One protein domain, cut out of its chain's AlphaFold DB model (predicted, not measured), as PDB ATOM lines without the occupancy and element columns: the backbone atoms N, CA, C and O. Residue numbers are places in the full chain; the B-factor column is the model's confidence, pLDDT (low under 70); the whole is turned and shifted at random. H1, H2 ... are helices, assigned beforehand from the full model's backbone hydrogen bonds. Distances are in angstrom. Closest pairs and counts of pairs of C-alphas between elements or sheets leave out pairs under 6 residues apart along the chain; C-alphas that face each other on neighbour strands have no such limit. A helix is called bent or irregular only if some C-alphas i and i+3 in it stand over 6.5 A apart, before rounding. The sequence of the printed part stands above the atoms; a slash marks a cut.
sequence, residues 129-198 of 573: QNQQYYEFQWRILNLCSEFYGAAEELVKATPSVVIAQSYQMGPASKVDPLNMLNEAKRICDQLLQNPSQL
ATOM      1  N   GLN A 129     341.228 403.265 837.713       80.31
ATOM      2  CA  GLN A 129     342.013 402.084 837.347       80.31
ATOM      3  C   GLN A 129     343.151 401.813 838.345       80.31
ATOM      4  O   GLN A 129     343.357 400.666 838.740       80.31
ATOM      5  N   ASN A 130     343.843 402.855 838.822       83.12
ATOM      6  CA  ASN A 130     344.841 402.693 839.878       83.12
ATOM      7  C   ASN A 130     344.176 402.324 841.214       83.12
ATOM      8  O   ASN A 130     344.732 401.528 841.964       83.12
ATOM      9  N   GLN A 131     342.982 402.848 841.508       87.81
ATOM     10  CA  GLN A 131     342.248 402.528 842.737       87.81
ATOM     11  C   GLN A 131     341.937 401.026 842.852       87.81
ATOM     12  O   GLN A 131     342.161 400.444 843.911       87.81
ATOM     13  N   GLN A 132     341.533 400.367 841.757       84.94
ATOM     14  CA  GLN A 132     341.362 398.905 841.742       84.94
ATOM     15  C   GLN A 132     342.673 398.146 842.001       84.94
ATOM     16  O   GLN A 132     342.663 397.123 842.684       84.94
ATOM     17  N   TYR A 133     343.805 398.647 841.496       83.75
ATOM     18  CA  TYR A 133     345.120 398.057 841.754       83.75
ATOM     19  C   TYR A 133     345.541 398.209 843.229       83.75
ATOM     20  O   TYR A 133     346.010 397.241 843.827       83.75
ATOM     21  N   TYR A 134     345.294 399.370 843.848       86.31
ATOM     22  CA  TYR A 134     345.522 399.574 845.285       86.31
ATOM     23  C   TYR A 134     344.600 398.710 846.157       86.31
ATOM     24  O   TYR A 134     345.075 398.116 847.123       86.31
ATOM     25  N   GLU A 135     343.316 398.559 845.811       85.62
ATOM     26  CA  GLU A 135     342.434 397.613 846.509       85.62
ATOM     27  C   GLU A 135     342.907 396.161 846.364       85.62
ATOM     28  O   GLU A 135     342.876 395.408 847.335       85.62
ATOM     29  N   PHE A 136     343.361 395.754 845.175       87.94
ATOM     30  CA  PHE A 136     343.890 394.408 844.943       87.94
ATOM     31  C   PHE A 136     345.150 394.137 845.777       87.94
ATOM     32  O   PHE A 136     345.217 393.108 846.452       87.94
ATOM     33  N   GLN A 137     346.101 395.082 845.807       85.38
ATOM     34  CA  GLN A 137     347.245 395.027 846.722       85.38
ATOM     35  C   GLN A 137     346.774 394.898 848.178       85.38
ATOM     36  O   GLN A 137     347.213 393.993 848.883       85.38
ATOM     37  N   TRP A 138     345.842 395.748 848.619       83.81
ATOM     38  CA  TRP A 138     345.369 395.758 850.005       83.81
ATOM     39  C   TRP A 138     344.713 394.429 850.416       83.81
ATOM     40  O   TRP A 138     345.022 393.887 851.478       83.81
ATOM     41  N   ARG A 139     343.875 393.839 849.549       88.50
ATOM     42  CA  ARG A 139     343.259 392.520 849.785       88.50
ATOM     43  C   ARG A 139     344.295 391.395 849.875       88.50
ATOM     44  O   ARG A 139     344.140 390.520 850.724       88.50
ATOM     45  N   ILE A 140     345.353 391.425 849.056       85.88
ATOM     46  CA  ILE A 140     346.472 390.470 849.167       85.88
ATOM     47  C   ILE A 140     347.176 390.622 850.518       85.88
ATOM     48  O   ILE A 140     347.406 389.623 851.190       85.88
ATOM     49  N   LEU A 141     347.476 391.851 850.949       84.56
ATOM     50  CA  LEU A 141     348.139 392.094 852.235       84.56
ATOM     51  C   LEU A 141     347.294 391.599 853.421       84.56
ATOM     52  O   LEU A 141     347.835 390.978 854.338       84.56
ATOM     53  N   ASN A 142     345.971 391.795 853.373       86.44
ATOM     54  CA  ASN A 142     345.053 391.255 854.376       86.44
ATOM     55  C   ASN A 142     345.077 389.715 854.396       86.44
ATOM     56  O   ASN A 142     345.270 389.126 855.460       86.44
ATOM     57  N   LEU A 143     344.981 389.068 853.226       89.56
ATOM     58  CA  LEU A 143     345.056 387.606 853.090       89.56
ATOM     59  C   LEU A 143     346.397 387.039 853.595       89.56
ATOM     60  O   LEU A 143     346.418 386.002 854.255       89.56
ATOM     61  N   CYS A 144     347.513 387.729 853.341       86.25
ATOM     62  CA  CYS A 144     348.815 387.368 853.904       86.25
ATOM     63  C   CYS A 144     348.805 387.440 855.439       86.25
ATOM     64  O   CYS A 144     349.298 386.519 856.085       86.25
ATOM     65  N   SER A 145     348.229 388.493 856.034       85.19
ATOM     66  CA  SER A 145     348.159 388.624 857.499       85.19
ATOM     67  C   SER A 145     347.319 387.517 858.154       85.19
ATOM     68  O   SER A 145     347.733 386.953 859.168       85.19
ATOM     69  N   GLU A 146     346.202 387.138 857.528       89.88
ATOM     70  CA  GLU A 146     345.333 386.038 857.959       89.88
ATOM     71  C   GLU A 146     346.046 384.680 857.843       89.88
ATOM     72  O   GLU A 146     346.066 383.902 858.799       89.88
ATOM     73  N   PHE A 147     346.726 384.433 856.717       91.75
ATOM     74  CA  PHE A 147     347.539 383.232 856.512       91.75
ATOM     75  C   PHE A 147     348.665 383.100 857.547       91.75
ATOM     76  O   PHE A 147     348.871 382.008 858.075       91.75
ATOM     77  N   TYR A 148     349.380 384.184 857.876       87.50
ATOM     78  CA  TYR A 148     350.432 384.125 858.895       87.50
ATOM     79  C   TYR A 148     349.878 383.872 860.297       87.50
ATOM     80  O   TYR A 148     350.482 383.087 861.022       87.50
ATOM     81  N   GLY A 149     348.727 384.451 860.661       87.75
ATOM     82  CA  GLY A 149     348.054 384.137 861.925       87.75
ATOM     83  C   GLY A 149     347.674 382.656 862.021       87.75
ATOM     84  O   GLY A 149     348.073 381.972 862.963       87.75
ATOM     85  N   ALA A 150     346.994 382.131 860.997       92.06
ATOM     86  CA  ALA A 150     346.596 380.724 860.937       92.06
ATOM     87  C   ALA A 150     347.800 379.759 860.926       92.06
ATOM     88  O   ALA A 150     347.757 378.705 861.559       92.06
ATOM     89  N   ALA A 151     348.894 380.115 860.244       88.69
ATOM     90  CA  ALA A 151     350.120 379.320 860.234       88.69
ATOM     91  C   ALA A 151     350.879 379.383 861.574       88.69
ATOM     92  O   ALA A 151     351.447 378.375 861.996       88.69
ATOM     93  N   GLU A 152     350.868 380.530 862.264       88.62
ATOM     94  CA  GLU A 152     351.443 380.684 863.605       88.62
ATOM     95  C   GLU A 152     350.676 379.829 864.632       88.62
ATOM     96  O   GLU A 152     351.302 379.122 865.423       88.62
ATOM     97  N   GLU A 153     349.338 379.812 864.582       93.62
ATOM     98  CA  GLU A 153     348.525 378.917 865.421       93.62
ATOM     99  C   GLU A 153     348.714 377.439 865.064       93.62
ATOM    100  O   GLU A 153     348.925 376.627 865.964       93.62
ATOM    101  N   LEU A 154     348.728 377.076 863.775       93.50
ATOM    102  CA  LEU A 154     348.956 375.695 863.339       93.50
ATOM    103  C   LEU A 154     350.309 375.156 863.831       93.50
ATOM    104  O   LEU A 154     350.390 374.023 864.308       93.50
ATOM    105  N   VAL A 155     351.372 375.964 863.754       91.38
ATOM    106  CA  VAL A 155     352.710 375.585 864.234       91.38
ATOM    107  C   VAL A 155     352.788 375.541 865.766       91.38
ATOM    108  O   VAL A 155     353.509 374.700 866.294       91.38
ATOM    109  N   LYS A 156     352.018 376.361 866.497       89.94
ATOM    110  CA  LYS A 156     351.900 376.259 867.968       89.94
ATOM    111  C   LYS A 156     351.082 375.045 868.422       89.94
ATOM    112  O   LYS A 156     351.421 374.434 869.431       89.94
ATOM    113  N   ALA A 157     350.021 374.697 867.694       92.88
ATOM    114  CA  ALA A 157     349.140 373.571 868.004       92.88
ATOM    115  C   ALA A 157     349.729 372.210 867.588       92.88
ATOM    116  O   ALA A 157     349.358 371.175 868.144       92.88
ATOM    117  N   THR A 158     350.652 372.187 866.620       92.94
ATOM    118  CA  THR A 158     351.333 370.956 866.196       92.94
ATOM    119  C   THR A 158     352.371 370.533 867.248       92.94
ATOM    120  O   THR A 158     353.277 371.310 867.549       92.94
ATOM    121  N   PRO A 159     352.328 369.294 867.783       93.94
ATOM    122  CA  PRO A 159     353.315 368.834 868.757       93.94
ATOM    123  C   PRO A 159     354.747 368.917 868.216       93.94
ATOM    124  O   PRO A 159     355.031 368.459 867.108       93.94
ATOM    125  N   SER A 160     355.677 369.431 869.024       83.69
ATOM    126  CA  SER A 160     357.072 369.683 868.623       83.69
ATOM    127  C   SER A 160     357.804 368.451 868.071       83.69
ATOM    128  O   SER A 160     358.666 368.587 867.207       83.69
ATOM    129  N   VAL A 161     357.424 367.242 868.501       90.50
ATOM    130  CA  VAL A 161     357.932 365.967 867.959       90.50
ATOM    131  C   VAL A 161     357.506 365.754 866.502       90.50
ATOM    132  O   VAL A 161     358.327 365.336 865.690       90.50
ATOM    133  N   VAL A 162     356.259 366.082 866.149       90.62
ATOM    134  CA  VAL A 162     355.742 365.983 864.772       90.62
ATOM    135  C   VAL A 162     356.450 366.997 863.876       90.62
ATOM    136  O   VAL A 162     356.878 366.643 862.781       90.62
ATOM    137  N   ILE A 163     356.669 368.221 864.370       87.38
ATOM    138  CA  ILE A 163     357.462 369.249 863.676       87.38
ATOM    139  C   ILE A 163     358.906 368.766 863.458       87.38
ATOM    140  O   ILE A 163     359.442 368.842 862.353       87.38
ATOM    141  N   ALA A 164     359.538 368.217 864.498       82.81
ATOM    142  CA  ALA A 164     360.902 367.706 864.412       82.81
ATOM    143  C   ALA A 164     361.038 366.513 863.453       82.81
ATOM    144  O   ALA A 164     362.130 366.307 862.928       82.81
ATOM    145  N   GLN A 165     359.968 365.739 863.230       85.00
ATOM    146  CA  GLN A 165     359.905 364.649 862.250       85.00
ATOM    147  C   GLN A 165     359.642 365.159 860.823       85.00
ATOM    148  O   GLN A 165     360.324 364.726 859.897       85.00
ATOM    149  N   SER A 166     358.710 366.097 860.624       81.44
ATOM    150  CA  SER A 166     358.377 366.618 859.288       81.44
ATOM    151  C   SER A 166     359.493 367.474 858.679       81.44
ATOM    152  O   SER A 166     359.697 367.437 857.467       81.44
ATOM    153  N   TYR A 167     360.276 368.171 859.508       81.25
ATOM    154  CA  TYR A 167     361.454 368.936 859.079       81.25
ATOM    155  C   TYR A 167     362.776 368.153 859.187       81.25
ATOM    156  O   TYR A 167     363.852 368.725 859.012       81.25
ATOM    157  N   GLN A 168     362.736 366.831 859.404       78.62
ATOM    158  CA  GLN A 168     363.926 365.971 859.529       78.62
ATOM    159  C   GLN A 168     364.577 365.605 858.173       78.62
ATOM    160  O   GLN A 168     365.127 364.517 858.003       78.62
ATOM    161  N   MET A 169     364.545 366.532 857.207       53.62
ATOM    162  CA  MET A 169     364.996 366.391 855.810       53.62
ATOM    163  C   MET A 169     366.535 366.402 855.658       53.62
ATOM    164  O   MET A 169     367.104 367.094 854.814       53.62
ATOM    165  N   GLY A 170     367.219 365.604 856.481       64.56
ATOM    166  CA  GLY A 170     368.667 365.398 856.476       64.56
ATOM    167  C   GLY A 170     369.406 366.123 857.616       64.56
ATOM    168  O   GLY A 170     369.059 367.245 857.980       64.56
ATOM    169  N   PRO A 171     370.480 365.528 858.175       64.50
ATOM    170  CA  PRO A 171     371.184 366.065 859.348       64.50
ATOM    171  C   PRO A 171     371.967 367.368 859.090       64.50
ATOM    172  O   PRO A 171     372.520 367.937 860.029       64.50
ATOM    173  N   ALA A 172     372.036 367.834 857.838       73.38
ATOM    174  CA  ALA A 172     372.814 369.001 857.425       73.38
ATOM    175  C   ALA A 172     372.074 370.347 857.565       73.38
ATOM    176  O   ALA A 172     372.734 371.381 857.609       73.38
ATOM    177  N   SER A 173     370.736 370.359 857.643       68.56
ATOM    178  CA  SER A 173     369.955 371.601 857.740       68.56
ATOM    179  C   SER A 173     368.844 371.491 858.780       68.56
ATOM    180  O   SER A 173     367.843 370.810 858.579       68.56
ATOM    181  N   LYS A 174     369.013 372.192 859.906       74.25
ATOM    182  CA  LYS A 174     367.961 372.362 860.913       74.25
ATOM    183  C   LYS A 174     367.119 373.584 860.557       74.25
ATOM    184  O   LYS A 174     367.340 374.665 861.096       74.25
ATOM    185  N   VAL A 175     366.182 373.405 859.627       81.12
ATOM    186  CA  VAL A 175     365.180 374.430 859.312       81.12
ATOM    187  C   VAL A 175     364.206 374.524 860.484       81.12
ATOM    188  O   VAL A 175     363.455 373.592 860.748       81.12
ATOM    189  N   ASP A 176     364.239 375.648 861.194       85.12
ATOM    190  CA  ASP A 176     363.244 375.997 862.206       85.12
ATOM    191  C   ASP A 176     362.027 376.639 861.504       85.12
ATOM    192  O   ASP A 176     362.177 377.709 860.899       85.12
ATOM    193  N   PRO A 177     360.828 376.024 861.546       79.25
ATOM    194  CA  PRO A 177     359.653 376.567 860.876       79.25
ATOM    195  C   PRO A 177     359.086 377.822 861.548       79.25
ATOM    196  O   PRO A 177     358.484 378.630 860.841       79.25
ATOM    197  N   LEU A 178     359.322 378.065 862.849       84.88
ATOM    198  CA  LEU A 178     359.019 379.378 863.433       84.88
ATOM    199  C   LEU A 178     359.948 380.435 862.835       84.88
ATOM    200  O   LEU A 178     359.491 381.524 862.495       84.88
ATOM    201  N   ASN A 179     361.238 380.136 862.665       86.75
ATOM    202  CA  ASN A 179     362.160 381.072 862.018       86.75
ATOM    203  C   ASN A 179     361.784 381.315 860.543       86.75
ATOM    204  O   ASN A 179     361.832 382.454 860.085       86.75
ATOM    205  N   MET A 180     361.342 380.279 859.822       84.31
ATOM    206  CA  MET A 180     360.865 380.395 858.438       84.31
ATOM    207  C   MET A 180     359.577 381.231 858.326       84.31
ATOM    208  O   MET A 180     359.474 382.070 857.431       84.31
ATOM    209  N   LEU A 181     358.619 381.069 859.251       87.81
ATOM    210  CA  LEU A 181     357.427 381.924 859.326       87.81
ATOM    211  C   LEU A 181     357.780 383.373 859.682       87.81
ATOM    212  O   LEU A 181     357.271 384.292 859.046       87.81
ATOM    213  N   ASN A 182     358.689 383.591 860.636       86.88
ATOM    214  CA  ASN A 182     359.168 384.929 860.992       86.88
ATOM    215  C   ASN A 182     359.925 385.611 859.837       86.88
ATOM    216  O   ASN A 182     359.811 386.823 859.663       86.88
ATOM    217  N   GLU A 183     360.669 384.858 859.021       86.88
ATOM    218  CA  GLU A 183     361.292 385.364 857.793       86.88
ATOM    219  C   GLU A 183     360.251 385.727 856.728       86.88
ATOM    220  O   GLU A 183     360.286 386.844 856.209       86.88
ATOM    221  N   ALA A 184     359.294 384.839 856.446       81.31
ATOM    222  CA  ALA A 184     358.229 385.104 855.482       81.31
ATOM    223  C   ALA A 184     357.383 386.327 855.891       81.31
ATOM    224  O   ALA A 184     357.174 387.234 855.083       81.31
ATOM    225  N   LYS A 185     356.999 386.412 857.172       84.50
ATOM    226  CA  LYS A 185     356.322 387.578 857.747       84.50
ATOM    227  C   LYS A 185     357.166 388.848 857.603       84.50
ATOM    228  O   LYS A 185     356.649 389.843 857.112       84.50
ATOM    229  N   ARG A 186     358.461 388.817 857.956       88.00
ATOM    230  CA  ARG A 186     359.387 389.959 857.783       88.00
ATOM    231  C   ARG A 186     359.449 390.438 856.332       88.00
ATOM    232  O   ARG A 186     359.505 391.643 856.105       88.00
ATOM    233  N   ILE A 187     359.455 389.522 855.364       80.25
ATOM    234  CA  ILE A 187     359.445 389.870 853.938       80.25
ATOM    235  C   ILE A 187     358.135 390.594 853.592       80.25
ATOM    236  O   ILE A 187     358.182 391.671 853.001       80.25
ATOM    237  N   CYS A 188     356.980 390.084 854.029       79.75
ATOM    238  CA  CYS A 188     355.706 390.783 853.850       79.75
ATOM    239  C   CYS A 188     355.666 392.147 854.561       79.75
ATOM    240  O   CYS A 188     355.325 393.129 853.908       79.75
ATOM    241  N   ASP A 189     356.088 392.257 855.824       83.00
ATOM    242  CA  ASP A 189     356.197 393.538 856.545       83.00
ATOM    243  C   ASP A 189     357.095 394.542 855.790       83.00
ATOM    244  O   ASP A 189     356.794 395.734 855.735       83.00
ATOM    245  N   GLN A 190     358.167 394.073 855.140       82.88
ATOM    246  CA  GLN A 190     359.048 394.908 854.322       82.88
ATOM    247  C   GLN A 190     358.379 395.381 853.016       82.88
ATOM    248  O   GLN A 190     358.564 396.541 852.634       82.88
ATOM    249  N   LEU A 191     357.567 394.532 852.368       76.06
ATOM    250  CA  LEU A 191     356.704 394.918 851.241       76.06
ATOM    251  C   LEU A 191     355.621 395.930 851.676       76.06
ATOM    252  O   LEU A 191     355.392 396.912 850.972       76.06
ATOM    253  N   LEU A 192     354.999 395.730 852.845       76.81
ATOM    254  CA  LEU A 192     354.005 396.636 853.445       76.81
ATOM    255  C   LEU A 192     354.589 398.018 853.773       76.81
ATOM    256  O   LEU A 192     353.939 399.032 853.533       76.81
ATOM    257  N   GLN A 193     355.809 398.071 854.312       78.38
ATOM    258  CA  GLN A 193     356.476 399.326 854.682       78.38
ATOM    259  C   GLN A 193     357.044 400.086 853.474       78.38
ATOM    260  O   GLN A 193     357.286 401.287 853.567       78.38
ATOM    261  N   ASN A 194     357.259 399.410 852.341       76.88
ATOM    262  CA  ASN A 194     357.756 400.012 851.102       76.88
ATOM    263  C   ASN A 194     356.912 399.567 849.890       76.88
ATOM    264  O   ASN A 194     357.449 398.926 848.980       76.88
ATOM    265  N   PRO A 195     355.620 399.950 849.799       68.06
ATOM    266  CA  PRO A 195     354.769 399.590 848.657       68.06
ATOM    267  C   PRO A 195     355.343 400.126 847.334       68.06
ATOM    268  O   PRO A 195     355.188 399.516 846.276       68.06
ATOM    269  N   SER A 196     356.108 401.219 847.402       67.94
ATOM    270  CA  SER A 196     356.895 401.782 846.303       67.94
ATOM    271  C   SER A 196     357.932 400.824 845.697       67.94
ATOM    272  O   SER A 196     358.406 401.107 844.605       67.94
ATOM    273  N   GLN A 197     358.290 399.701 846.334       67.19
ATOM    274  CA  GLN A 197     359.132 398.672 845.700       67.19
ATOM    275  C   GLN A 197     358.333 397.723 844.790       67.19
ATOM    276  O   GLN A 197     358.909 397.174 843.855       67.19
ATOM    277  N   LEU A 198     357.015 397.586 844.988       61.12
ATOM    278  CA  LEU A 198     356.130 396.916 844.025       61.12
ATOM    279  C   LEU A 198     355.710 397.871 842.898       61.12
ATOM    280  O   LEU A 198     355.629 397.465 841.745       61.12
TER     281      LEU A 198
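Overview. This is residues 129 to 198 of the 573 residues of an uncharacterized protein of Dentipellis fragilis (UniProt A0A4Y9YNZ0). The shape is a loose rod made by two helices side by side, the long H1 and the shorter H3, which runs back along it. At one end of the rod the chain turns from H1 to H3 by way of the short helix H2 and a loop, with residues 157 to 162 and 168 to 173 standing free. The printed part has 70 residues with three named helices, in the order H1, H2, H3, and no named strand; the class is all helix. The whole is loose, with a radius of gyration of the C-alphas of 15.9 A, and the C-alphas span 50 by 24 by 16 A.

Arrangement. H1, residues 129 to 157, touches H3, residues 177 to 193, with 10 pairs of C-alphas within 8 A. Their closest C-alphas are those of Tyr 148 and Lys 185, 6.9 A apart. The two run opposite ways at a shallow tilt of 20 degrees, and their centres are 12.1 A apart. H2, residues 160 to 166, touches no helix. It is close to H1 but not clearly touching, the closest C-alphas being those of Val 155 and Ile 163, 7.9 A apart. H1 and H2 run opposite ways at a steep tilt of 65 degrees. H2 and H3 are apart, but only just, at 8.1 A between their closest C-alphas. In H1, H2 and H3 every backbone O of residue i is within hydrogen-bond range of N of residue i+4, where both lie inside the helix.

Along the chain. H1 begins at C-alpha 129, at (342.013, 402.084, 837.347), and ends at C-alpha 157, at (349.140, 373.571, 868.004); its 29 residues measure 42.5 A from first to last C-alpha. H2 has 7 residues, from Ser 160 to Ser 166, and measures 9.9 A. H3 has 17 residues, from Pro 177 to Gln 193, and measures 23.8 A, ending at C-alpha 193, at (356.476, 399.326, 854.682). No helix is bent or irregular.

Size, cuts and confidence. The two C-alphas farthest apart are those of Gln 129 and Pro 171, at 51.3 A, while the first and last printed C-alphas, those of Gln 129 and Leu 198, are 16.4 A apart. Without the stretches that stand free, 58 residues span 48 by 20 by 14 A. The printed part has no cut. The link from H1 to H2 is tight, with 2 residues, and the link from H2 to H3 is short, with 10 residues; no link is long. The mean pLDDT of the printed part is 82.9, and it is under 70 at residues 169 to 171, residue 173 and residues 195 to 198.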